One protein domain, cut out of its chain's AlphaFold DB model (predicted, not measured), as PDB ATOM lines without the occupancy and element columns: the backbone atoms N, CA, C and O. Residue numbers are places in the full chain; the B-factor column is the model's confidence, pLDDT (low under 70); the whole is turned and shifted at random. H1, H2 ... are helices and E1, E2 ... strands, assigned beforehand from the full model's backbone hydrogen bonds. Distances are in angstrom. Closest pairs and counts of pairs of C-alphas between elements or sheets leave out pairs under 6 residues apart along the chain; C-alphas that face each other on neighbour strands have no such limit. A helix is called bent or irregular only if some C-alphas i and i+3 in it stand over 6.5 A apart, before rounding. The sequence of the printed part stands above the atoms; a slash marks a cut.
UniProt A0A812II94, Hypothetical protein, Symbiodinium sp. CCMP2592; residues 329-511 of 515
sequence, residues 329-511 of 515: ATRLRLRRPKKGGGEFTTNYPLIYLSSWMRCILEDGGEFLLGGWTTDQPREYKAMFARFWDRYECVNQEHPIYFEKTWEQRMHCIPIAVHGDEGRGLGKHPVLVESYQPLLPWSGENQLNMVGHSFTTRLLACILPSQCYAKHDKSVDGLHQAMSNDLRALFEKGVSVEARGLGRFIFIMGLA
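This is residues 329 to 511 of the 515 residues of the protein "Hypothetical protein" of Symbiodinium sp. CCMP2592 (UniProt A0A812II94). A strongly twisted sheet of five strands, curled like part of a barrel, has the long helix H5 running along it, with H1 packed beside the later part of H5. The hairpin E1 E2 packs on the earlier part of H5 at one end of the long axis, and H2, H3 and H4 gather at the other end. The printed part has 183 residues, with five named helices and seven named strands in the order E1 E2 H1 H2 H3 H4 E3 E4 E5 H5 E6 E7; the class is mixed, helices and strands. The large sheet is mixed, in the order E5 E4 E3 E7 E6. The whole is compact, with a radius of gyration of the C-alphas of 18.1 A, yet elongated, spanning 58 by 37 by 32 A.

Find C-alpha 412 at (-115.763, 23.029, 47.002); from there E3 runs 34.0 A to residue 423. E4 is residues 429 to 437, 25.3 A, and E5 residues 458 to 464. E6 is residues 494 to 497, and E7, residues 503 to 510, ends at (-116.454, 16.576, 39.939). H5, residues 470 to 492, spans 34.2 A; it is irregular, with C-alphas 471 and 474 8.4 A apart, and has a kink of 32 degrees near residue 477. E1, residues 329 to 335, begins at (-108.006, 28.129, 22.562); E2, residues 343 to 350, bends by 59 degrees at residue 346. H1 is residues 353 to 363, H2 residues 377 to 392, 22.3 A, H3 residues 399 to 403 and H4 residues 406 to 409.

Start at the meander E3 E4 E5, each strand the antiparallel neighbour of the one before: N 418 and O 434 are 2.8 A apart, N 433 and O 461 3.0 A. E3 and E7 are parallel, with N 413 and O 507 at 2.8 A; the hairpin E6 and E7 has N 494 and O 506 at 2.9 A. H5 is on this sheet at a height of 9.7 A, along the strands, at 8 degrees to E5 on the local plane. H1, on one face, makes two layers, helix over sheet; it touches residues 482 to 489 of H5 at a steep tilt of 44 degrees, closest at C-alphas 354 and 489, 6.8 A. In the hairpin E1 and E2, N 332 and O 346 are 2.9 A apart; the closest C-alphas of E1 and H5, 333 and 474, are 5.4 A apart. H2, H3 and H4 only graze the large sheet; H2 touches H4, closest at C-alphas 385 and 409, 6.4 A. Every O i to N i+4 pair is within hydrogen-bond range in H1, H2 and H3, and 17 of 19 in H5; H4 is too short for one.

The C-alphas farthest apart, of Gly 340 and Arg 378, are 58.6 A apart. The printed part has no cut; the links H1 to H2 and E4 to E5 are long. Mean pLDDT of the printed part is 91.0, with residues 449 to 450, 500 to 502, 509 and 511 under 70.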
ATOM      1  N   ALA A 329    -108.123  29.047  23.683       97.69
ATOM      2  CA  ALA A 329    -108.006  28.129  22.562       97.69
ATOM      3  C   ALA A 329    -107.100  26.945  22.899       97.69
ATOM      4  O   ALA A 329    -106.057  27.117  23.526       97.69
ATOM      5  N   THR A 330    -107.480  25.756  22.434       97.50
ATOM      6  CA  THR A 330    -106.677  24.533  22.547       97.50
ATOM      7  C   THR A 330    -106.314  24.009  21.166       97.50
ATOM      8  O   THR A 330    -107.059  24.173  20.198       97.50
ATOM      9  N   ARG A 331    -105.135  23.406  21.038       97.94
ATOM     10  CA  ARG A 331    -104.632  22.918  19.756       97.94
ATOM     11  C   ARG A 331    -105.291  21.576  19.430       97.94
ATOM     12  O   ARG A 331    -104.870  20.548  19.945       97.94
ATOM     13  N   LEU A 332    -106.281  21.579  18.539       97.12
ATOM     14  CA  LEU A 332    -107.025  20.381  18.137       97.12
ATOM     15  C   LEU A 332    -106.661  19.923  16.730       97.12
ATOM     16  O   LEU A 332    -106.446  20.738  15.829       97.12
ATOM     17  N   ARG A 333    -106.632  18.603  16.528       97.12
ATOM     18  CA  ARG A 333    -106.643  17.984  15.198       97.12
ATOM     19  C   ARG A 333    -108.086  17.808  14.760       97.12
ATOM     20  O   ARG A 333    -108.797  17.033  15.374       97.12
ATOM     21  N   LEU A 334    -108.491  18.501  13.705       96.44
ATOM     22  CA  LEU A 334    -109.846  18.476  13.170       96.44
ATOM     23  C   LEU A 334    -109.865  17.886  11.768       96.44
ATOM     24  O   LEU A 334    -108.910  18.021  10.999       96.44
ATOM     25  N   ARG A 335    -110.996  17.298  11.393       95.50
ATOM     26  CA  ARG A 335    -111.271  16.926  10.006       95.50
ATOM     27  C   ARG A 335    -111.740  18.145   9.211       95.50
ATOM     28  O   ARG A 335    -112.524  18.955   9.699       95.50
ATOM     29  N   ARG A 336    -111.284  18.292   7.963       94.69
ATOM     30  CA  ARG A 336    -111.845  19.310   7.060       94.69
ATOM     31  C   ARG A 336    -113.260  18.887   6.625       94.69
ATOM     32  O   ARG A 336    -113.402  17.776   6.121       94.69
ATOM     33  N   PRO A 337    -114.274  19.771   6.680       87.31
ATOM     34  CA  PRO A 337    -115.665  19.423   6.348       87.31
ATOM     35  C   PRO A 337    -115.917  18.939   4.907       87.31
ATOM     36  O   PRO A 337    -116.979  18.402   4.606       87.31
ATOM     37  N   LYS A 338    -114.975  19.146   3.978       86.88
ATOM     38  CA  LYS A 338    -115.139  18.763   2.566       86.88
ATOM     39  C   LYS A 338    -114.929  17.256   2.367       86.88
ATOM     40  O   LYS A 338    -114.093  16.648   3.032       86.88
ATOM     41  N   LYS A 339    -115.635  16.655   1.399       75.81
ATOM     42  CA  LYS A 339    -115.416  15.255   0.979       75.81
ATOM     43  C   LYS A 339    -113.945  15.075   0.568       75.81
ATOM     44  O   LYS A 339    -113.442  15.844  -0.243       75.81
ATOM     45  N   GLY A 340    -113.246  14.114   1.183       81.12
ATOM     46  CA  GLY A 340    -111.796  13.911   0.998       81.12
ATOM     47  C   GLY A 340    -110.895  14.906   1.746       81.12
ATOM     48  O   GLY A 340    -109.682  14.907   1.556       81.12
ATOM     49  N   GLY A 341    -111.459  15.762   2.598       82.06
ATOM     50  CA  GLY A 341    -110.702  16.694   3.415       82.06
ATOM     51  C   GLY A 341    -109.858  15.962   4.459       82.06
ATOM     52  O   GLY A 341    -110.405  15.318   5.351       82.06
ATOM     53  N   GLY A 342    -108.532  16.067   4.349       93.44
ATOM     54  CA  GLY A 342    -107.600  15.551   5.356       93.44
ATOM     55  C   GLY A 342    -107.764  16.209   6.732       93.44
ATOM     56  O   GLY A 342    -108.547  17.149   6.912       93.44
ATOM     57  N   GLU A 343    -107.004  15.721   7.708       96.06
ATOM     58  CA  GLU A 343    -106.914  16.330   9.037       96.06
ATOM     59  C   GLU A 343    -106.063  17.610   8.995       96.06
ATOM     60  O   GLU A 343    -105.136  17.742   8.194       96.06
ATOM     61  N   PHE A 344    -106.366  18.570   9.862       95.69
ATOM     62  CA  PHE A 344    -105.545  19.758  10.078       95.69
ATOM     63  C   PHE A 344    -105.534  20.127  11.554       95.69
ATOM     64  O   PHE A 344    -106.477  19.838  12.285       95.69
ATOM     65  N   THR A 345    -104.463  20.770  12.001       97.56
ATOM     66  CA  THR A 345    -104.364  21.254  13.376       97.56
ATOM     67  C   THR A 345    -104.689  22.738  13.434       97.56
ATOM     68  O   THR A 345    -104.159  23.511  12.638       97.56
ATOM     69  N   THR A 346    -105.534  23.142  14.376       97.25
ATOM     70  CA  THR A 346    -105.891  24.546  14.601       97.25
ATOM     71  C   THR A 346    -106.045  24.837  16.087       97.25
ATOM     72  O   THR A 346    -106.286  23.930  16.881       97.25
ATOM     73  N   ASN A 347    -105.932  26.109  16.457       98.00
ATOM     74  CA  ASN A 347    -106.342  26.585  17.773       98.00
ATOM     75  C   ASN A 347    -107.871  26.681  17.773       98.00
ATOM     76  O   ASN A 347    -108.441  27.523  17.077       98.00
ATOM     77  N   TYR A 348    -108.527  25.762  18.473       97.81
ATOM     78  CA  TYR A 348    -109.975  25.668  18.558       97.81
ATOM     79  C   TYR A 348    -110.488  26.409  19.793       97.81
ATOM     80  O   TYR A 348    -109.914  26.216  20.867       97.81
ATOM     81  N   PRO A 349    -111.528  27.248  19.663       97.88
ATOM     82  CA  PRO A 349    -112.035  28.028  20.781       97.88
ATOM     83  C   PRO A 349    -112.714  27.137  21.825       97.88
ATOM     84  O   PRO A 349    -113.491  26.245  21.487       97.88
ATOM     85  N   LEU A 350    -112.452  27.429  23.095       97.50
ATOM     86  CA  LEU A 350    -113.152  26.868  24.245       97.50
ATOM     87  C   LEU A 350    -113.172  27.880  25.390       97.50
ATOM     88  O   LEU A 350    -112.328  28.774  25.459       97.50
ATOM     89  N   ILE A 351    -114.120  27.726  26.298       98.06
ATOM     90  CA  ILE A 351    -114.226  28.525  27.509       98.06
ATOM     91  C   ILE A 351    -113.965  27.593  28.682       98.06
ATOM     92  O   ILE A 351    -114.709  26.644  28.912       98.06
ATOM     93  N   TYR A 352    -112.882  27.855  29.402       97.75
ATOM     94  CA  TYR A 352    -112.533  27.089  30.589       97.75
ATOM     95  C   TYR A 352    -113.494  27.388  31.737       97.75
ATOM     96  O   TYR A 352    -113.959  28.524  31.887       97.75
ATOM     97  N   LEU A 353    -113.747  26.392  32.588       96.75
ATOM     98  CA  LEU A 353    -114.544  26.598  33.793       96.75
ATOM     99  C   LEU A 353    -113.864  27.622  34.702       96.75
ATOM    100  O   LEU A 353    -114.540  28.481  35.255       96.75
ATOM    101  N   SER A 354    -112.532  27.614  34.782       96.56
ATOM    102  CA  SER A 354    -111.781  28.605  35.564       96.56
ATOM    103  C   SER A 354    -112.040  30.048  35.116       96.56
ATOM    104  O   SER A 354    -112.069  30.960  35.944       96.56
ATOM    105  N   SER A 355    -112.277  30.253  33.817       96.75
ATOM    106  CA  SER A 355    -112.621  31.560  33.249       96.75
ATOM    107  C   SER A 355    -114.044  31.969  33.622       96.75
ATOM    108  O   SER A 355    -114.252  33.105  34.042       96.75
ATOM    109  N   TRP A 356    -115.004  31.041  33.540       96.88
ATOM    110  CA  TRP A 356    -116.366  31.270  34.024       96.88
ATOM    111  C   TRP A 356    -116.398  31.590  35.518       96.88
ATOM    112  O   TRP A 356    -116.986  32.595  35.908       96.88
ATOM    113  N   MET A 357    -115.748  30.764  36.344       95.62
ATOM    114  CA  MET A 357    -115.739  30.924  37.796       95.62
ATOM    115  C   MET A 357    -115.149  32.266  38.206       95.62
ATOM    116  O   MET A 357    -115.731  32.929  39.056       95.62
ATOM    117  N   ARG A 358    -114.038  32.693  37.590       94.94
ATOM    118  CA  ARG A 358    -113.441  33.998  37.890       94.94
ATOM    119  C   ARG A 358    -114.444  35.128  37.677       94.94
ATOM    120  O   ARG A 358    -114.707  35.861  38.619       94.94
ATOM    121  N   CYS A 359    -115.036  35.216  36.485       94.75
ATOM    122  CA  CYS A 359    -115.997  36.275  36.179       94.75
ATOM    123  C   CYS A 359    -117.215  36.221  37.113       94.75
ATOM    124  O   CYS A 359    -117.554  37.224  37.731       94.75
ATOM    125  N   ILE A 360    -117.835  35.043  37.261       94.75
ATOM    126  CA  ILE A 360    -119.073  34.889  38.041       94.75
ATOM    127  C   ILE A 360    -118.852  35.239  39.511       94.75
ATOM    128  O   ILE A 360    -119.669  35.942  40.100       94.75
ATOM    129  N   LEU A 361    -117.762  34.760  40.109       94.12
ATOM    130  CA  LEU A 361    -117.472  35.016  41.518       94.12
ATOM    131  C   LEU A 361    -117.020  36.465  41.765       94.12
ATOM    132  O   LEU A 361    -117.309  37.000  42.829       94.12
ATOM    133  N   GLU A 362    -116.356  37.120  40.807       93.19
ATOM    134  CA  GLU A 362    -116.048  38.558  40.892       93.19
ATOM    135  C   GLU A 362    -117.326  39.421  40.876       93.19
ATOM    136  O   GLU A 362    -117.389  40.444  41.561       93.19
ATOM    137  N   ASP A 363    -118.366  38.979  40.161       92.94
ATOM    138  CA  ASP A 363    -119.634  39.705  40.039       92.94
ATOM    139  C   ASP A 363    -120.643  39.422  41.164       92.94
ATOM    140  O   ASP A 363    -121.624  40.157  41.292       92.94
ATOM    141  N   GLY A 364    -120.395  38.436  42.029       93.12
ATOM    142  CA  GLY A 364    -121.259  38.123  43.175       93.12
ATOM    143  C   GLY A 364    -121.362  36.633  43.481       93.12
ATOM    144  O   GLY A 364    -121.502  36.268  44.641       93.12
ATOM    145  N   GLY A 365    -121.193  35.763  42.487       94.56
ATOM    146  CA  GLY A 365    -121.109  34.316  42.677       94.56
ATOM    147  C   GLY A 365    -122.438  33.561  42.732       94.56
ATOM    148  O   GLY A 365    -122.402  32.334  42.710       94.56
ATOM    149  N   GLU A 366    -123.592  34.230  42.724       94.88
ATOM    150  CA  GLU A 366    -124.920  33.648  42.993       94.88
ATOM    151  C   GLU A 366    -125.220  32.410  42.143       94.88
ATOM    152  O   GLU A 366    -125.747  31.410  42.632       94.88
ATOM    153  N   PHE A 367    -124.819  32.441  40.872       94.00
ATOM    154  CA  PHE A 367    -125.003  31.323  39.950       94.00
ATOM    155  C   PHE A 367    -124.261  30.045  40.384       94.00
ATOM    156  O   PHE A 367    -124.763  28.943  40.186       94.00
ATOM    157  N   LEU A 368    -123.061  30.182  40.955       95.06
ATOM    158  CA  LEU A 368    -122.217  29.060  41.387       95.06
ATOM    159  C   LEU A 368    -122.383  28.721  42.873       95.06
ATOM    160  O   LEU A 368    -122.028  27.622  43.293       95.06
ATOM    161  N   LEU A 369    -122.897  29.660  43.663       95.50
ATOM    162  CA  LEU A 369    -122.997  29.574  45.118       95.50
ATOM    163  C   LEU A 369    -124.431  29.304  45.589       95.50
ATOM    164  O   LEU A 369    -124.766  29.572  46.736       95.50
ATOM    165  N   GLY A 370    -125.286  28.756  44.721       94.50
ATOM    166  CA  GLY A 370    -126.643  28.345  45.085       94.50
ATOM    167  C   GLY A 370    -127.566  29.500  45.479       94.50
ATOM    168  O   GLY A 370    -128.384  29.342  46.381       94.50
ATOM    169  N   GLY A 371    -127.395  30.662  44.843       94.88
ATOM    170  CA  GLY A 371    -128.168  31.881  45.103       94.88
ATOM    171  C   GLY A 371    -127.548  32.820  46.131       94.88
ATOM    172  O   GLY A 371    -127.982  33.965  46.240       94.88
ATOM    173  N   TRP A 372    -126.524  32.365  46.849       96.19
ATOM    174  CA  TRP A 372    -125.792  33.175  47.818       96.19
ATOM    175  C   TRP A 372    -124.696  33.991  47.153       96.19
ATOM    176  O   TRP A 372    -124.131  33.592  46.137       96.19
ATOM    177  N   THR A 373    -124.343  35.113  47.756       95.00
ATOM    178  CA  THR A 373    -123.259  35.952  47.256       95.00
ATOM    179  C   THR A 373    -121.918  35.610  47.918       95.00
ATOM    180  O   THR A 373    -121.851  34.962  48.964       95.00
ATOM    181  N   THR A 374    -120.802  36.059  47.340       93.69
ATOM    182  CA  THR A 374    -119.455  35.866  47.914       93.69
ATOM    183  C   THR A 374    -119.273  36.517  49.290       93.69
ATOM    184  O   THR A 374    -118.393  36.109  50.044       93.69
ATOM    185  N   ASP A 375    -120.093  37.512  49.633       93.12
ATOM    186  CA  ASP A 375    -120.143  38.155  50.953       93.12
ATOM    187  C   ASP A 375    -120.965  37.384  51.996       93.12
ATOM    188  O   ASP A 375    -121.003  37.779  53.159       93.12
ATOM    189  N   GLN A 376    -121.535  36.240  51.612       94.06
ATOM    190  CA  GLN A 376    -122.308  35.343  52.473       94.06
ATOM    191  C   GLN A 376    -121.601  33.984  52.646       94.06
ATOM    192  O   GLN A 376    -122.143  32.926  52.302       94.06
ATOM    193  N   PRO A 377    -120.349  33.967  53.157       94.12
ATOM    194  CA  PRO A 377    -119.557  32.751  53.248       94.12
ATOM    195  C   PRO A 377    -120.145  31.717  54.185       94.12
ATOM    196  O   PRO A 377    -119.929  30.533  53.971       94.12
ATOM    197  N   ARG A 378    -120.884  32.120  55.217       95.50
ATOM    198  CA  ARG A 378    -121.467  31.168  56.161       95.50
ATOM    199  C   ARG A 378    -122.525  30.303  55.474       95.50
ATOM    200  O   ARG A 378    -122.564  29.094  55.691       95.50
ATOM    201  N   GLU A 379    -123.350  30.923  54.645       96.81
ATOM    202  CA  GLU A 379    -124.520  30.344  54.006       96.81
ATOM    203  C   GLU A 379    -124.110  29.332  52.933       96.81
ATOM    204  O   GLU A 379    -124.467  28.151  53.032       96.81
ATOM    205  N   TYR A 380    -123.283  29.746  51.962       95.81
ATOM    206  CA  TYR A 380    -122.856  28.830  50.903       95.81
ATOM    207  C   TYR A 380    -121.912  27.739  51.424       95.81
ATOM    208  O   TYR A 380    -121.988  26.604  50.956       95.81
ATOM    209  N   LYS A 381    -121.060  28.020  52.426       95.94
ATOM    210  CA  LYS A 381    -120.198  26.989  53.033       95.94
ATOM    211  C   LYS A 381    -121.017  25.910  53.714       95.94
ATOM    212  O   LYS A 381    -120.733  24.728  53.539       95.94
ATOM    213  N   ALA A 382    -122.037  26.305  54.477       97.00
ATOM    214  CA  ALA A 382    -122.920  25.355  55.138       97.00
ATOM    215  C   ALA A 382    -123.669  24.489  54.112       97.00
ATOM    216  O   ALA A 382    -123.829  23.290  54.330       97.00
ATOM    217  N   MET A 383    -124.087  25.078  52.989       97.00
ATOM    218  CA  MET A 383    -124.702  24.356  51.873       97.00
ATOM    219  C   MET A 383    -123.736  23.345  51.234       97.00
ATOM    220  O   MET A 383    -124.077  22.172  51.100       97.00
ATOM    221  N   PHE A 384    -122.508  23.752  50.896       96.00
ATOM    222  CA  PHE A 384    -121.510  22.837  50.328       96.00
ATOM    223  C   PHE A 384    -121.107  21.733  51.308       96.00
ATOM    224  O   PHE A 384    -120.987  20.580  50.901       96.00
ATOM    225  N   ALA A 385    -120.974  22.046  52.599       96.31
ATOM    226  CA  ALA A 385    -120.722  21.050  53.638       96.31
ATOM    227  C   ALA A 385    -121.811  19.967  53.653       96.31
ATOM    228  O   ALA A 385    -121.492  18.784  53.594       96.31
ATOM    229  N   ARG A 386    -123.093  20.365  53.652       97.06
ATOM    230  CA  ARG A 386    -124.226  19.425  53.593       97.06
ATOM    231  C   ARG A 386    -124.240  18.601  52.312       97.06
ATOM    232  O   ARG A 386    -124.548  17.415  52.366       97.06
ATOM    233  N   PHE A 387    -123.940  19.218  51.168       95.12
ATOM    234  CA  PHE A 387    -123.860  18.498  49.900       95.12
ATOM    235  C   PHE A 387    -122.809  17.385  49.972       95.12
ATOM    236  O   PHE A 387    -123.127  16.232  49.693       95.12
ATOM    237  N   TRP A 388    -121.579  17.712  50.385       95.19
ATOM    238  CA  TRP A 388    -120.485  16.742  50.427       95.19
ATOM    239  C   TRP A 388    -120.655  15.692  51.523       95.19
ATOM    240  O   TRP A 388    -120.290  14.547  51.296       95.19
ATOM    241  N   ASP A 389    -121.250  16.034  52.662       96.25
ATOM    242  CA  ASP A 389    -121.611  15.064  53.704       96.25
ATOM    243  C   ASP A 389    -122.596  14.008  53.165       96.25
ATOM    244  O   ASP A 389    -122.384  12.806  53.287       96.25
ATOM    245  N   ARG A 390    -123.633  14.442  52.435       95.44
ATOM    246  CA  ARG A 390    -124.611  13.523  51.825       95.44
ATOM    247  C   ARG A 390    -124.048  12.738  50.645       95.44
ATOM    248  O   ARG A 390    -124.415  11.580  50.458       95.44
ATOM    249  N   TYR A 391    -123.197  13.360  49.830       94.50
ATOM    250  CA  TYR A 391    -122.598  12.706  48.665       94.50
ATOM    251  C   TYR A 391    -121.624  11.587  49.061       94.50
ATOM    252  O   TYR A 391    -121.412  10.665  48.277       94.50
ATOM    253  N   GLU A 392    -121.099  11.605  50.290       95.62
ATOM    254  CA  GLU A 392    -120.184  10.572  50.785       95.62
ATOM    255  C   GLU A 392    -120.882   9.212  50.802       95.62
ATOM    256  O   GLU A 392    -120.321   8.219  50.358       95.62
ATOM    257  N   CYS A 393    -122.164   9.182  51.169       95.94
ATOM    258  CA  CYS A 393    -122.993   7.980  51.111       95.94
ATOM    259  C   CYS A 393    -123.188   7.426  49.687       95.94
ATOM    260  O   CYS A 393    -123.533   6.257  49.541       95.94
ATOM    261  N   VAL A 394    -123.003   8.250  48.650       93.62
ATOM    262  CA  VAL A 394    -123.143   7.854  47.239       93.62
ATOM    263  C   VAL A 394    -121.808   7.373  46.671       93.62
ATOM    264  O   VAL A 394    -121.777   6.391  45.934       93.62
ATOM    265  N   ASN A 395    -120.709   8.062  46.991       93.31
ATOM    266  CA  ASN A 395    -119.379   7.734  46.488       93.31
ATOM    267  C   ASN A 395    -118.281   8.086  47.506       93.31
ATOM    268  O   ASN A 395    -117.650   9.142  47.423       93.31
ATOM    269  N   GLN A 396    -118.025   7.165  48.439       96.12
ATOM    270  CA  GLN A 396    -116.986   7.301  49.469       96.12
ATOM    271  C   GLN A 396    -115.566   7.348  48.876       96.12
ATOM    272  O   GLN A 396    -114.664   7.938  49.464       96.12
ATOM    273  N   GLU A 397    -115.368   6.767  47.688       95.12
ATOM    274  CA  GLU A 397    -114.077   6.720  46.985       95.12
ATOM    275  C   GLU A 397    -113.791   7.992  46.174       95.12
ATOM    276  O   GLU A 397    -112.804   8.068  45.440       95.12
ATOM    277  N   HIS A 398    -114.640   9.015  46.266       93.44
ATOM    278  CA  HIS A 398    -114.406  10.252  45.543       93.44
ATOM    279  C   HIS A 398    -113.162  10.995  46.097       93.44
ATOM    280  O   HIS A 398    -113.086  11.230  47.308       93.44
ATOM    281  N   PRO A 399    -112.231  11.482  45.242       94.31
ATOM    282  CA  PRO A 399    -110.997  12.169  45.662       94.31
ATOM    283  C   PRO A 399    -111.143  13.326  46.635       94.31
ATOM    284  O   PRO A 399    -110.217  13.665  47.369       94.31
ATOM    285  N   ILE A 400    -112.322  13.930  46.694       94.56
ATOM    286  CA  ILE A 400    -112.588  15.004  47.642       94.56
ATOM    287  C   ILE A 400    -112.466  14.569  49.114       94.56
ATOM    288  O   ILE A 400    -112.120  15.403  49.946       94.56
ATOM    289  N   TYR A 401    -112.727  13.303  49.455       95.88
ATOM    290  CA  TYR A 401    -112.727  12.852  50.852       95.88
ATOM    291  C   TYR A 401    -111.322  12.574  51.388       95.88
ATOM    292  O   TYR A 401    -111.083  12.755  52.581       95.88
ATOM    293  N   PHE A 402    -110.385  12.206  50.510       96.12
ATOM    294  CA  PHE A 402    -109.010  11.887  50.890       96.12
ATOM    295  C   PHE A 402    -107.984  12.955  50.492       96.12
ATOM    296  O   PHE A 402    -106.970  13.091  51.170       96.12
ATOM    297  N   GLU A 403    -108.236  13.757  49.450       95.50
ATOM    298  CA  GLU A 403    -107.319  14.834  49.045       95.50
ATOM    299  C   GLU A 403    -107.679  16.198  49.642       95.50
ATOM    300  O   GLU A 403    -106.831  17.095  49.658       95.50
ATOM    301  N   LYS A 404    -108.923  16.392  50.111       94.50
ATOM    302  CA  LYS A 404    -109.396  17.675  50.654       94.50
ATOM    303  C   LYS A 404    -109.812  17.564  52.114       94.50
ATOM    304  O   LYS A 404    -110.618  16.727  52.520       94.50
ATOM    305  N   THR A 405    -109.310  18.505  52.907       96.12
ATOM    306  CA  THR A 405    -109.758  18.700  54.288       96.12
ATOM    307  C   THR A 405    -111.241  19.071  54.332       96.12
ATOM    308  O   THR A 405    -111.811  19.567  53.358       96.12
ATOM    309  N   TRP A 406    -111.873  18.865  55.485       95.38
ATOM    310  CA  TRP A 406    -113.258  19.277  55.708       95.38
ATOM    311  C   TRP A 406    -113.491  20.767  55.401       95.38
ATOM    312  O   TRP A 406    -114.453  21.124  54.726       95.38
ATOM    313  N   GLU A 407    -112.568  21.640  55.804       95.12
ATOM    314  CA  GLU A 407    -112.680  23.075  55.535       95.12
ATOM    315  C   GLU A 407    -112.583  23.399  54.038       95.12
ATOM    316  O   GLU A 407    -113.367  24.189  53.515       95.12
ATOM    317  N   GLN A 408    -111.697  22.718  53.307       93.94
ATOM    318  CA  GLN A 408    -111.617  22.826  51.848       93.94
ATOM    319  C   GLN A 408    -112.893  22.333  51.151       93.94
ATOM    320  O   GLN A 408    -113.313  22.934  50.162       93.94
ATOM    321  N   ARG A 409    -113.545  21.284  51.674       94.44
ATOM    322  CA  ARG A 409    -114.833  20.788  51.161       94.44
ATOM    323  C   ARG A 409    -115.939  21.840  51.257       94.44
ATOM    324  O   ARG A 409    -116.731  21.963  50.329       94.44
ATOM    325  N   MET A 410    -115.938  22.673  52.298       95.88
ATOM    326  CA  MET A 410    -116.885  23.794  52.417       95.88
ATOM    327  C   MET A 410    -116.685  24.893  51.365       95.88
ATOM    328  O   MET A 410    -117.555  25.737  51.187       95.88
ATOM    329  N   HIS A 411    -115.542  24.913  50.684       94.69
ATOM    330  CA  HIS A 411    -115.246  25.816  49.570       94.69
ATOM    331  C   HIS A 411    -115.347  25.122  48.205       94.69
ATOM    332  O   HIS A 411    -114.984  25.716  47.185       94.69
ATOM    333  N   CYS A 412    -115.784  23.861  48.185       95.25
ATOM    334  CA  CYS A 412    -115.763  23.029  47.002       95.25
ATOM    335  C   CYS A 412    -117.112  23.069  46.275       95.25
ATOM    336  O   CYS A 412    -118.101  22.529  46.774       95.25
ATOM    337  N   ILE A 413    -117.148  23.692  45.097       95.88
ATOM    338  CA  ILE A 413    -118.359  23.813  44.279       95.88
ATOM    339  C   ILE A 413    -118.575  22.495  43.524       95.88
ATOM    340  O   ILE A 413    -117.693  22.095  42.752       95.88
ATOM    341  N   PRO A 414    -119.719  21.814  43.710       95.25
ATOM    342  CA  PRO A 414    -120.005  20.580  42.997       95.25
ATOM    343  C   PRO A 414    -120.435  20.878  41.557       95.25
ATOM    344  O   PRO A 414    -121.435  21.562  41.320       95.25
ATOM    345  N   ILE A 415    -119.681  20.360  40.588       94.69
ATOM    346  CA  ILE A 415    -119.900  20.574  39.154       94.69
ATOM    347  C   ILE A 415    -119.976  19.220  38.444       94.69
ATOM    348  O   ILE A 415    -119.157  18.333  38.679       94.69
ATOM    349  N   ALA A 416    -120.925  19.084  37.522       93.25
ATOM    350  CA  ALA A 416    -120.937  18.038  36.510       93.25
ATOM    351  C   ALA A 416    -120.446  18.582  35.164       93.25
ATOM    352  O   ALA A 416    -120.640  19.755  34.830       93.25
ATOM    353  N   VAL A 417    -119.833  17.708  34.369       93.19
ATOM    354  CA  VAL A 417    -119.587  17.951  32.945       93.19
ATOM    355  C   VAL A 417    -120.705  17.279  32.170       93.19
ATOM    356  O   VAL A 417    -121.061  16.138  32.452       93.19
ATOM    357  N   HIS A 418    -121.275  18.000  31.216       90.81
ATOM    358  CA  HIS A 418    -122.373  17.522  30.401       90.81
ATOM    359  C   HIS A 418    -122.050  17.711  28.921       90.81
ATOM    360  O   HIS A 418    -121.924  18.852  28.460       90.81
ATOM    361  N   GLY A 419    -121.979  16.589  28.209       91.62
ATOM    362  CA  GLY A 419    -121.901  16.519  26.757       91.62
ATOM    363  C   GLY A 419    -123.252  16.120  26.168       91.62
ATOM    364  O   GLY A 419    -123.896  15.197  26.663       91.62
ATOM    365  N   ASP A 420    -123.682  16.818  25.122       89.88
ATOM    366  CA  ASP A 420    -124.900  16.507  24.371       89.88
ATOM    367  C   ASP A 420    -124.629  16.595  22.865       89.88
ATOM    368  O   ASP A 420    -123.921  17.496  22.402       89.88
ATOM    369  N   GLU A 421    -125.205  15.678  22.086       91.25
ATOM    370  CA  GLU A 421    -125.143  15.714  20.626       91.25
ATOM    371  C   GLU A 421    -126.482  16.187  20.056       91.25
ATOM    372  O   GLU A 421    -127.409  15.428  19.767       91.25
ATOM    373  N   GLY A 422    -126.568  17.500  19.869       86.25
ATOM    374  CA  GLY A 422    -127.733  18.153  19.292       86.25
ATOM    375  C   GLY A 422    -127.672  18.247  17.769       86.25
ATOM    376  O   GLY A 422    -126.711  17.853  17.105       86.25
ATOM    377  N   ARG A 423    -128.703  18.862  17.181       86.50
ATOM    378  CA  ARG A 423    -128.717  19.250  15.763       86.50
ATOM    379  C   ARG A 423    -128.762  20.766  15.635       86.50
ATOM    380  O   ARG A 423    -129.653  21.416  16.174       86.50
ATOM    381  N   GLY A 424    -127.823  21.329  14.878       79.06
ATOM    382  CA  GLY A 424    -127.837  22.753  14.542       79.06
ATOM    383  C   GLY A 424    -128.952  23.118  13.550       79.06
ATOM    384  O   GLY A 424    -129.651  22.255  13.021       79.06
ATOM    385  N   LEU A 425    -129.062  24.408  13.208       73.44
ATOM    386  CA  LEU A 425    -130.071  24.930  12.264       73.44
ATOM    387  C   LEU A 425    -130.046  24.225  10.889       73.44
ATOM    388  O   LEU A 425    -131.074  24.103  10.231       73.44
ATOM    389  N   GLY A 426    -128.878  23.732  10.467       80.12
ATOM    390  CA  GLY A 426    -128.698  22.956   9.234       80.12
ATOM    391  C   GLY A 426    -128.977  21.456   9.371       80.12
ATOM    392  O   GLY A 426    -128.573  20.700   8.497       80.12
ATOM    393  N   LYS A 427    -129.586  21.003  10.477       87.62
ATOM    394  CA  LYS A 427    -129.802  19.584  10.831       87.62
ATOM    395  C   LYS A 427    -128.524  18.739  10.951       87.62
ATOM    396  O   LYS A 427    -128.610  17.519  11.095       87.62
ATOM    397  N   HIS A 428    -127.353  19.373  10.915       88.31
ATOM    398  CA  HIS A 428    -126.074  18.716  11.142       88.31
ATOM    399  C   HIS A 428    -125.866  18.461  12.637       88.31
ATOM    400  O   HIS A 428    -126.151  19.372  13.424       88.31
ATOM    401  N   PRO A 429    -125.371  17.271  13.022       92.38
ATOM    402  CA  PRO A 429    -125.043  16.981  14.409       92.38
ATOM    403  C   PRO A 429    -123.934  17.898  14.923       92.38
ATOM    404  O   PRO A 429    -123.007  18.254  14.178       92.38
ATOM    405  N   VAL A 430    -124.051  18.302  16.179       95.00
ATOM    406  CA  VAL A 430    -123.119  19.186  16.869       95.00
ATOM    407  C   VAL A 430    -122.969  18.689  18.300       95.00
ATOM    408  O   VAL A 430    -123.956  18.650  19.029       95.00
ATOM    409  N   LEU A 431    -121.737  18.383  18.699       94.94
ATOM    410  CA  LEU A 431    -121.385  18.161  20.094       94.94
ATOM    411  C   LEU A 431    -121.363  19.503  20.822       94.94
ATOM    412  O   LEU A 431    -120.717  20.456  20.375       94.94
ATOM    413  N   VAL A 432    -122.058  19.572  21.946       94.81
ATOM    414  CA  VAL A 432    -122.024  20.694  22.876       94.81
ATOM    415  C   VAL A 432    -121.537  20.165  24.211       94.81
ATOM    416  O   VAL A 432    -122.173  19.299  24.799       94.81
ATOM    417  N   GLU A 433    -120.430  20.716  24.691       95.81
ATOM    418  CA  GLU A 433    -119.906  20.425  26.023       95.81
ATOM    419  C   GLU A 433    -120.170  21.619  26.933       95.81
ATOM    420  O   GLU A 433    -119.993  22.783  26.546       95.81
ATOM    421  N   SER A 434    -120.581  21.338  28.160       95.62
ATOM    422  CA  SER A 434    -120.949  22.351  29.141       95.62
ATOM    423  C   SER A 434    -120.643  21.906  30.566       95.62
ATOM    424  O   SER A 434    -120.552  20.718  30.861       95.62
ATOM    425  N   TYR A 435    -120.488  22.878  31.458       95.50
ATOM    426  CA  TYR A 435    -120.384  22.665  32.894       95.50
ATOM    427  C   TYR A 435    -121.735  22.945  33.539       95.50
ATOM    428  O   TYR A 435    -122.395  23.928  33.199       95.50
ATOM    429  N   GLN A 436    -122.139  22.114  34.485       93.75
ATOM    430  CA  GLN A 436    -123.410  22.242  35.178       93.75
ATOM    431  C   GLN A 436    -123.167  22.221  36.689       93.75
ATOM    432  O   GLN A 436    -122.777  21.178  37.215       93.75
ATOM    433  N   PRO A 437    -123.391  23.331  37.413       93.94
ATOM    434  CA  PRO A 437    -123.407  23.298  38.871       93.94
ATOM    435  C   PRO A 437    -124.450  22.302  39.365       93.94
ATOM    436  O   PRO A 437    -125.550  22.262  38.835       93.94
ATOM    437  N   LEU A 438    -124.146  21.465  40.349       92.94
ATOM    438  CA  LEU A 438    -125.150  20.514  40.850       92.94
ATOM    439  C   LEU A 438    -126.182  21.189  41.756       92.94
ATOM    440  O   LEU A 438    -127.317  20.732  41.847       92.94
ATOM    441  N   LEU A 439    -125.794  22.304  42.373       93.31
ATOM    442  CA  LEU A 439    -126.658  23.145  43.190       93.31
ATOM    443  C   LEU A 439    -127.154  24.316  42.330       93.31
ATOM    444  O   LEU A 439    -126.324  25.095  41.855       93.31
ATOM    445  N   PRO A 440    -128.469  24.444  42.079       91.38
ATOM    446  CA  PRO A 440    -128.989  25.535  41.268       91.38
ATOM    447  C   PRO A 440    -128.911  26.859  42.024       91.38
ATOM    448  O   PRO A 440    -128.942  26.896  43.253       91.38
ATOM    449  N   TRP A 441    -128.914  27.968  41.283       91.94
ATOM    450  CA  TRP A 441    -128.953  29.325  41.843       91.94
ATOM    451  C   TRP A 441    -130.190  29.599  42.720       91.94
ATOM    452  O   TRP A 441    -130.213  30.564  43.469       91.94
ATOM    453  N   SER A 442    -131.227  28.770  42.629       89.31
ATOM    454  CA  SER A 442    -132.432  28.852  43.455       89.31
ATOM    455  C   SER A 442    -132.323  28.108  44.797       89.31
ATOM    456  O   SER A 442    -133.278  28.108  45.576       89.31
ATOM    457  N   GLY A 443    -131.170  27.492  45.080       88.62
ATOM    458  CA  GLY A 443    -130.840  26.844  46.347       88.62
ATOM    459  C   GLY A 443    -130.869  25.311  46.310       88.62
ATOM    460  O   GLY A 443    -131.406  24.684  45.401       88.62
ATOM    461  N   GLU A 444    -130.307  24.687  47.348       88.69
ATOM    462  CA  GLU A 444    -130.074  23.229  47.441       88.69
ATOM    463  C   GLU A 444    -131.335  22.346  47.424       88.69
ATOM    464  O   GLU A 444    -131.235  21.139  47.220       88.69
ATOM    465  N   ASN A 445    -132.518  22.928  47.640       87.31
ATOM    466  CA  ASN A 445    -133.790  22.199  47.689       87.31
ATOM    467  C   ASN A 445    -134.509  22.142  46.333       87.31
ATOM    468  O   ASN A 445    -135.657  21.708  46.261       87.31
ATOM    469  N   GLN A 446    -133.866  22.609  45.261       86.88
ATOM    470  CA  GLN A 446    -134.402  22.542  43.908       86.88
ATOM    471  C   GLN A 446    -133.512  21.676  43.020       86.88
ATOM    472  O   GLN A 446    -132.293  21.628  43.171       86.88
ATOM    473  N   LEU A 447    -134.128  20.988  42.061       79.31
ATOM    474  CA  LEU A 447    -133.387  20.232  41.060       79.31
ATOM    475  C   LEU A 447    -132.837  21.197  40.013       79.31
ATOM    476  O   LEU A 447    -133.598  21.941  39.395       79.31
ATOM    477  N   ASN A 448    -131.541  21.107  39.711       74.81
ATOM    478  CA  ASN A 448    -130.930  21.913  38.648       74.81
ATOM    479  C   ASN A 448    -131.370  21.508  37.216       74.81
ATOM    480  O   ASN A 448    -130.858  22.016  36.219       74.81
ATOM    481  N   MET A 449    -132.326  20.580  37.096       69.25
ATOM    482  CA  MET A 449    -133.012  20.262  35.839       69.25
ATOM    483  C   MET A 449    -134.306  21.062  35.644       69.25
ATOM    484  O   MET A 449    -134.896  21.013  34.567       69.25
ATOM    485  N   VAL A 450    -134.762  21.795  36.664       69.81
ATOM    486  CA  VAL A 450    -135.956  22.637  36.569       69.81
ATOM    487  C   VAL A 450    -135.551  23.968  35.940       69.81
ATOM    488  O   VAL A 450    -135.034  24.862  36.602       69.81
ATOM    489  N   GLY A 451    -135.748  24.074  34.628       72.44
ATOM    490  CA  GLY A 451    -135.472  25.279  33.848       72.44
ATOM    491  C   GLY A 451    -134.785  24.978  32.520       72.44
ATOM    492  O   GLY A 451    -134.515  23.829  32.171       72.44
ATOM    493  N   HIS A 452    -134.497  26.025  31.749       78.06
ATOM    494  CA  HIS A 452    -133.784  25.863  30.486       78.06
ATOM    495  C   HIS A 452    -132.277  25.713  30.728       78.06
ATOM    496  O   HIS A 452    -131.680  26.451  31.506       78.06
ATOM    497  N   SER A 453    -131.621  24.853  29.951       78.50
ATOM    498  CA  SER A 453    -130.160  24.662  29.965       78.50
ATOM    499  C   SER A 453    -129.319  25.946  29.831       78.50
ATOM    500  O   SER A 453    -128.174  25.960  30.266       78.50
ATOM    501  N   PHE A 454    -129.860  27.042  29.279       74.50
ATOM    502  CA  PHE A 454    -129.147  28.320  29.157       74.50
ATOM    503  C   PHE A 454    -129.000  29.051  30.491       74.50
ATOM    504  O   PHE A 454    -128.148  29.926  30.607       74.50
ATOM    505  N   THR A 455    -129.835  28.720  31.475       81.06
ATOM    506  CA  THR A 455    -129.812  29.318  32.813       81.06
ATOM    507  C   THR A 455    -129.260  28.364  33.863       81.06
ATOM    508  O   THR A 455    -129.213  28.727  35.031       81.06
ATOM    509  N   THR A 456    -128.870  27.148  33.477       87.31
ATOM    510  CA  THR A 456    -128.376  26.118  34.405       87.31
ATOM    511  C   THR A 456    -127.014  25.554  34.012       87.31
ATOM    512  O   THR A 456    -126.407  24.830  34.801       87.31
ATOM    513  N   ARG A 457    -126.503  25.887  32.816       92.62
ATOM    514  CA  ARG A 457    -125.228  25.384  32.294       92.62
ATOM    515  C   ARG A 457    -124.343  26.499  31.751       92.62
ATOM    516  O   ARG A 457    -124.814  27.487  31.192       92.62
ATOM    517  N   LEU A 458    -123.040  26.290  31.870       94.88
ATOM    518  CA  LEU A 458    -121.982  27.157  31.370       94.88
ATOM    519  C   LEU A 458    -121.351  26.498  30.150       94.88
ATOM    520  O   LEU A 458    -120.834  25.387  30.234       94.88
ATOM    521  N   LEU A 459    -121.402  27.166  29.000       95.75
ATOM    522  CA  LEU A 459    -120.860  26.614  27.761       95.75
ATOM    523  C   LEU A 459    -119.342  26.417  27.878       95.75
ATOM    524  O   LEU A 459    -118.628  27.381  28.152       95.75
ATOM    525  N   ALA A 460    -118.854  25.207  27.600       96.75
ATOM    526  CA  ALA A 460    -117.427  24.939  27.460       96.75
ATOM    527  C   ALA A 460    -117.014  25.093  25.994       96.75
ATOM    528  O   ALA A 460    -116.145  25.898  25.655       96.75
ATOM    529  N   CYS A 461    -117.669  24.364  25.090       96.88
ATOM    530  CA  CYS A 461    -117.398  24.464  23.660       96.88
ATOM    531  C   CYS A 461    -118.524  23.861  22.808       96.88
ATOM    532  O   CYS A 461    -119.468  23.250  23.303       96.88
ATOM    533  N   ILE A 462    -118.394  24.048  21.496       95.75
ATOM    534  CA  ILE A 462    -119.288  23.495  20.481       95.75
ATOM    535  C   ILE A 462    -118.403  22.908  19.389       95.75
ATOM    536  O   ILE A 462    -117.550  23.631  18.877       95.75
ATOM    537  N   LEU A 463    -118.599  21.650  18.994       95.88
ATOM    538  CA  LEU A 463    -117.841  20.983  17.937       95.88
ATOM    539  C   LEU A 463    -118.790  20.376  16.890       95.88
ATOM    540  O   LEU A 463    -119.500  19.418  17.177       95.88
ATOM    541  N   PRO A 464    -118.815  20.894  15.649       95.06
ATOM    542  CA  PRO A 464    -119.597  20.277  14.584       95.06
ATOM    543  C   PRO A 464    -119.093  18.865  14.264       95.06
ATOM    544  O   PRO A 464    -117.891  18.667  14.093       95.06
ATOM    545  N   SER A 465    -120.010  17.922  14.050       93.56
ATOM    546  CA  SER A 465    -119.696  16.531  13.659       93.56
ATOM    547  C   SER A 465    -118.799  16.390  12.433       93.56
ATOM    548  O   SER A 465    -117.961  15.496  12.341       93.56
ATOM    549  N   GLN A 466    -118.898  17.325  11.492       92.69
ATOM    550  CA  GLN A 466    -118.050  17.364  10.296       92.69
ATOM    551  C   GLN A 466    -116.559  17.580  10.621       92.69
ATOM    552  O   GLN A 466    -115.699  17.289   9.788       92.69
ATOM    553  N   CYS A 467    -116.265  18.100  11.815       94.19
ATOM    554  CA  CYS A 467    -114.925  18.373  12.315       94.19
ATOM    555  C   CYS A 467    -114.360  17.228  13.169       94.19
ATOM    556  O   CYS A 467    -113.196  17.315  13.578       94.19
ATOM    557  N   TYR A 468    -115.130  16.163  13.430       93.19
ATOM    558  CA  TYR A 468    -114.643  14.995  14.164       93.19
ATOM    559  C   TYR A 468    -113.536  14.312  13.347       93.19
ATOM    560  O   TYR A 468    -113.741  13.857  12.213       93.19
ATOM    561  N   ALA A 469    -112.321  14.318  13.892       87.12
ATOM    562  CA  ALA A 469    -111.191  13.579  13.353       87.12
ATOM    563  C   ALA A 469    -111.381  12.078  13.597       87.12
ATOM    564  O   ALA A 469    -112.193  11.666  14.421       87.12
ATOM    565  N   LYS A 470    -110.640  11.245  12.861       85.38
ATOM    566  CA  LYS A 470    -110.710   9.791  13.051       85.38
ATOM    567  C   LYS A 470    -110.191   9.416  14.439       85.38
ATOM    568  O   LYS A 470    -109.214  10.018  14.891       85.38
ATOM    569  N   HIS A 471    -110.767   8.366  15.027       90.38
ATOM    570  CA  HIS A 471    -110.411   7.879  16.368       90.38
ATOM    571  C   HIS A 471    -110.556   8.970  17.432       90.38
ATOM    572  O   HIS A 471    -109.653   9.148  18.237       90.38
ATOM    573  N   ASP A 472    -111.601   9.790  17.314       89.06
ATOM    574  CA  ASP A 472    -112.021  10.780  18.310       89.06
ATOM    575  C   ASP A 472    -110.966  11.804  18.755       89.06
ATOM    576  O   ASP A 472    -111.209  12.592  19.658       89.06
ATOM    577  N   LYS A 473    -109.851  11.942  18.022       92.81
ATOM    578  CA  LYS A 473    -108.745  12.869  18.345       92.81
ATOM    579  C   LYS A 473    -109.182  14.318  18.572       92.81
ATOM    580  O   LYS A 473    -108.515  15.051  19.301       92.81
ATOM    581  N   SER A 474    -110.249  14.761  17.897       94.62
ATOM    582  CA  SER A 474    -110.824  16.094  18.118       94.62
ATOM    583  C   SER A 474    -111.449  16.205  19.509       94.62
ATOM    584  O   SER A 474    -111.246  17.210  20.183       94.62
ATOM    585  N   VAL A 475    -112.218  15.186  19.899       94.50
ATOM    586  CA  VAL A 475    -112.960  15.110  21.159       94.50
ATOM    587  C   VAL A 475    -111.992  14.835  22.309       94.50
ATOM    588  O   VAL A 475    -111.982  15.596  23.266       94.50
ATOM    589  N   ASP A 476    -111.062  13.890  22.156       94.81
ATOM    590  CA  ASP A 476    -110.026  13.600  23.155       94.81
ATOM    591  C   ASP A 476    -109.175  14.830  23.472       94.81
ATOM    592  O   ASP A 476    -108.921  15.149  24.631       94.81
ATOM    593  N   GLY A 477    -108.743  15.573  22.446       95.62
ATOM    594  CA  GLY A 477    -107.957  16.791  22.652       95.62
ATOM    595  C   GLY A 477    -108.739  17.882  23.391       95.62
ATOM    596  O   GLY A 477    -108.154  18.688  24.120       95.62
ATOM    597  N   LEU A 478    -110.058  17.910  23.211       96.00
ATOM    598  CA  LEU A 478    -110.956  18.847  23.867       96.00
ATOM    599  C   LEU A 478    -111.215  18.435  25.322       96.00
ATOM    600  O   LEU A 478    -111.030  19.252  26.224       96.00
ATOM    601  N   HIS A 479    -111.545  17.165  25.558       95.56
ATOM    602  CA  HIS A 479    -111.714  16.588  26.891       95.56
ATOM    603  C   HIS A 479    -110.426  16.658  27.703       95.56
ATOM    604  O   HIS A 479    -110.475  17.007  28.876       95.56
ATOM    605  N   GLN A 480    -109.259  16.442  27.091       96.44
ATOM    606  CA  GLN A 480    -107.971  16.626  27.757       96.44
ATOM    607  C   GLN A 480    -107.764  18.081  28.193       96.44
ATOM    608  O   GLN A 480    -107.291  18.333  29.300       96.44
ATOM    609  N   ALA A 481    -108.124  19.052  27.346       96.94
ATOM    610  CA  ALA A 481    -108.025  20.466  27.698       96.94
ATOM    611  C   ALA A 481    -108.964  20.823  28.860       96.94
ATOM    612  O   ALA A 481    -108.538  21.509  29.789       96.94
ATOM    613  N   MET A 482    -110.206  20.331  28.834       96.38
ATOM    614  CA  MET A 482    -111.168  20.509  29.927       96.38
ATOM    615  C   MET A 482    -110.694  19.824  31.214       96.38
ATOM    616  O   MET A 482    -110.697  20.447  32.267       96.38
ATOM    617  N   SER A 483    -110.229  18.579  31.127       95.38
ATOM    618  CA  SER A 483    -109.716  17.791  32.252       95.38
ATOM    619  C   SER A 483    -108.519  18.464  32.922       95.38
ATOM    620  O   SER A 483    -108.467  18.546  34.145       95.38
ATOM    621  N   ASN A 484    -107.599  19.039  32.142       96.31
ATOM    622  CA  ASN A 484    -106.471  19.797  32.687       96.31
ATOM    623  C   ASN A 484    -106.925  21.031  33.486       96.31
ATOM    624  O   ASN A 484    -106.368  21.302  34.548       96.31
ATOM    625  N   ASP A 485    -107.929  21.769  32.996       96.62
ATOM    626  CA  ASP A 485    -108.498  22.923  33.710       96.62
ATOM    627  C   ASP A 485    -109.228  22.489  34.987       96.62
ATOM    628  O   ASP A 485    -108.999  23.045  36.060       96.62
ATOM    629  N   LEU A 486    -110.042  21.435  34.897       94.62
ATOM    630  CA  LEU A 486    -110.767  20.862  36.029       94.62
ATOM    631  C   LEU A 486    -109.812  20.329  37.104       94.62
ATOM    632  O   LEU A 486    -110.016  20.601  38.284       94.62
ATOM    633  N   ARG A 487    -108.732  19.643  36.717       94.06
ATOM    634  CA  ARG A 487    -107.683  19.201  37.642       94.06
ATOM    635  C   ARG A 487    -106.999  20.389  38.311       94.06
ATOM    636  O   ARG A 487    -106.840  20.385  39.526       94.06
ATOM    637  N   ALA A 488    -106.647  21.429  37.554       94.88
ATOM    638  CA  ALA A 488    -106.043  22.629  38.126       94.88
ATOM    639  C   ALA A 488    -106.979  23.320  39.135       94.88
ATOM    640  O   ALA A 488    -106.517  23.757  40.189       94.88
ATOM    641  N   LEU A 489    -108.284  23.376  38.851       94.56
ATOM    642  CA  LEU A 489    -109.299  23.875  39.782       94.56
ATOM    643  C   LEU A 489    -109.464  22.978  41.012       94.56
ATOM    644  O   LEU A 489    -109.611  23.489  42.118       94.56
ATOM    645  N   PHE A 490    -109.420  21.657  40.853       93.31
ATOM    646  CA  PHE A 490    -109.470  20.728  41.979       93.31
ATOM    647  C   PHE A 490    -108.238  20.902  42.881       93.31
ATOM    648  O   PHE A 490    -108.355  21.017  44.095       93.31
ATOM    649  N   GLU A 491    -107.037  20.968  42.312       92.75
ATOM    650  CA  GLU A 491    -105.784  21.050  43.069       92.75
ATOM    651  C   GLU A 491    -105.568  22.423  43.715       92.75
ATOM    652  O   GLU A 491    -105.250  22.504  44.901       92.75
ATOM    653  N   LYS A 492    -105.734  23.498  42.936       93.56
ATOM    654  CA  LYS A 492    -105.295  24.860  43.290       93.56
ATOM    655  C   LYS A 492    -106.451  25.822  43.547       93.56
ATOM    656  O   LYS A 492    -106.238  26.881  44.135       93.56
ATOM    657  N   GLY A 493    -107.650  25.467  43.094       93.12
ATOM    658  CA  GLY A 493    -108.812  26.340  43.096       93.12
ATOM    659  C   GLY A 493    -108.693  27.544  42.160       93.12
ATOM    660  O   GLY A 493    -107.706  27.730  41.446       93.12
ATOM    661  N   VAL A 494    -109.720  28.392  42.177       93.69
ATOM    662  CA  VAL A 494    -109.678  29.730  41.575       93.69
ATOM    663  C   VAL A 494    -109.551  30.775  42.669       93.69
ATOM    664  O   VAL A 494    -110.223  30.701  43.695       93.69
ATOM    665  N   SER A 495    -108.664  31.741  42.443       91.44
ATOM    666  CA  SER A 495    -108.507  32.909  43.299       91.44
ATOM    667  C   SER A 495    -109.263  34.093  42.729       91.44
ATOM    668  O   SER A 495    -108.995  34.478  41.591       91.44
ATOM    669  N   VAL A 496    -110.166  34.659  43.521       88.75
ATOM    670  CA  VAL A 496    -110.978  35.817  43.134       88.75
ATOM    671  C   VAL A 496    -110.917  36.888  44.207       88.75
ATOM    672  O   VAL A 496    -110.886  36.571  45.398       88.75
ATOM    673  N   GLU A 497    -110.872  38.142  43.773       86.31
ATOM    674  CA  GLU A 497    -110.947  39.314  44.638       86.31
ATOM    675  C   GLU A 497    -112.387  39.825  44.608       86.31
ATOM    676  O   GLU A 497    -112.780  40.606  43.743       86.31
ATOM    677  N   ALA A 498    -113.212  39.308  45.516       79.44
ATOM    678  CA  ALA A 498    -114.637  39.603  45.505       79.44
ATOM    679  C   ALA A 498    -114.900  40.874  46.317       79.44
ATOM    680  O   ALA A 498    -114.710  40.874  47.530       79.44
ATOM    681  N   ARG A 499    -115.317  41.961  45.654       78.25
ATOM    682  CA  ARG A 499    -115.872  43.186  46.276       78.25
ATOM    683  C   ARG A 499    -115.107  43.706  47.517       78.25
ATOM    684  O   ARG A 499    -115.718  44.197  48.460       78.25
ATOM    685  N   GLY A 500    -113.775  43.606  47.529       66.44
ATOM    686  CA  GLY A 500    -112.933  44.072  48.644       66.44
ATOM    687  C   GLY A 500    -112.874  43.150  49.874       66.44
ATOM    688  O   GLY A 500    -112.262  43.520  50.870       66.44
ATOM    689  N   LEU A 501    -113.456  41.949  49.814       61.06
ATOM    690  CA  LEU A 501    -113.488  40.966  50.909       61.06
ATOM    691  C   LEU A 501    -112.275  40.020  50.931       61.06
ATOM    692  O   LEU A 501    -112.219  39.088  51.730       61.06
ATOM    693  N   GLY A 502    -111.280  40.281  50.082       64.31
ATOM    694  CA  GLY A 502    -110.039  39.516  50.006       64.31
ATOM    695  C   GLY A 502    -110.069  38.388  48.975       64.31
ATOM    696  O   GLY A 502    -110.970  38.284  48.141       64.31
ATOM    697  N   ARG A 503    -109.010  37.572  48.998       73.75
ATOM    698  CA  ARG A 503    -108.777  36.484  48.044       73.75
ATOM    699  C   ARG A 503    -109.431  35.199  48.541       73.75
ATOM    700  O   ARG A 503    -108.984  34.624  49.529       73.75
ATOM    701  N   PHE A 504    -110.427  34.708  47.816       73.12
ATOM    702  CA  PHE A 504    -111.067  33.420  48.095       73.12
ATOM    703  C   PHE A 504    -110.449  32.328  47.233       73.12
ATOM    704  O   PHE A 504    -110.172  32.581  46.066       73.12
ATOM    705  N   ILE A 505    -110.258  31.124  47.777       76.62
ATOM    706  CA  ILE A 505    -109.875  29.940  46.998       76.62
ATOM    707  C   ILE A 505    -111.084  29.012  46.948       76.62
ATOM    708  O   ILE A 505    -111.466  28.439  47.966       76.62
ATOM    709  N   PHE A 506    -111.689  28.879  45.770       74.38
ATOM    710  CA  PHE A 506    -112.779  27.930  45.540       74.38
ATOM    711  C   PHE A 506    -112.241  26.693  44.848       74.38
ATOM    712  O   PHE A 506    -111.575  26.809  43.820       74.38
ATOM    713  N   ILE A 507    -112.541  25.530  45.412       76.50
ATOM    714  CA  ILE A 507    -112.136  24.229  44.879       76.50
ATOM    715  C   ILE A 507    -113.297  23.691  44.038       76.50
ATOM    716  O   ILE A 507    -114.452  24.038  44.269       76.50
ATOM    717  N   MET A 508    -113.008  22.893  43.019       79.69
ATOM    718  CA  MET A 508    -114.039  22.229  42.215       79.69
ATOM    719  C   MET A 508    -114.085  20.755  42.593       79.69
ATOM    720  O   MET A 508    -113.027  20.161  42.746       79.69
ATOM    721  N   GLY A 509    -115.280  20.178  42.738       69.44
ATOM    722  CA  GLY A 509    -115.477  18.742  42.931       69.44
ATOM    723  C   GLY A 509    -116.323  18.181  41.794       69.44
ATOM    724  O   GLY A 509    -117.394  18.717  41.505       69.44
ATOM    725  N   LEU A 510    -115.828  17.136  41.130       71.81
ATOM    726  CA  LEU A 510    -116.454  16.576  39.939       71.81
ATOM    727  C   LEU A 510    -117.367  15.404  40.311       71.81
ATOM    728  O   LEU A 510    -116.875  14.316  40.573       71.81
ATOM    729  N   ALA A 511    -118.685  15.568  40.231       59.78
ATOM    730  CA  ALA A 511    -119.555  14.393  40.204       59.78
ATOM    731  C   ALA A 511    -119.699  13.940  38.748       59.78
ATOM    732  O   ALA A 511    -120.314  14.628  37.929       59.78
TER     733      ALA A 511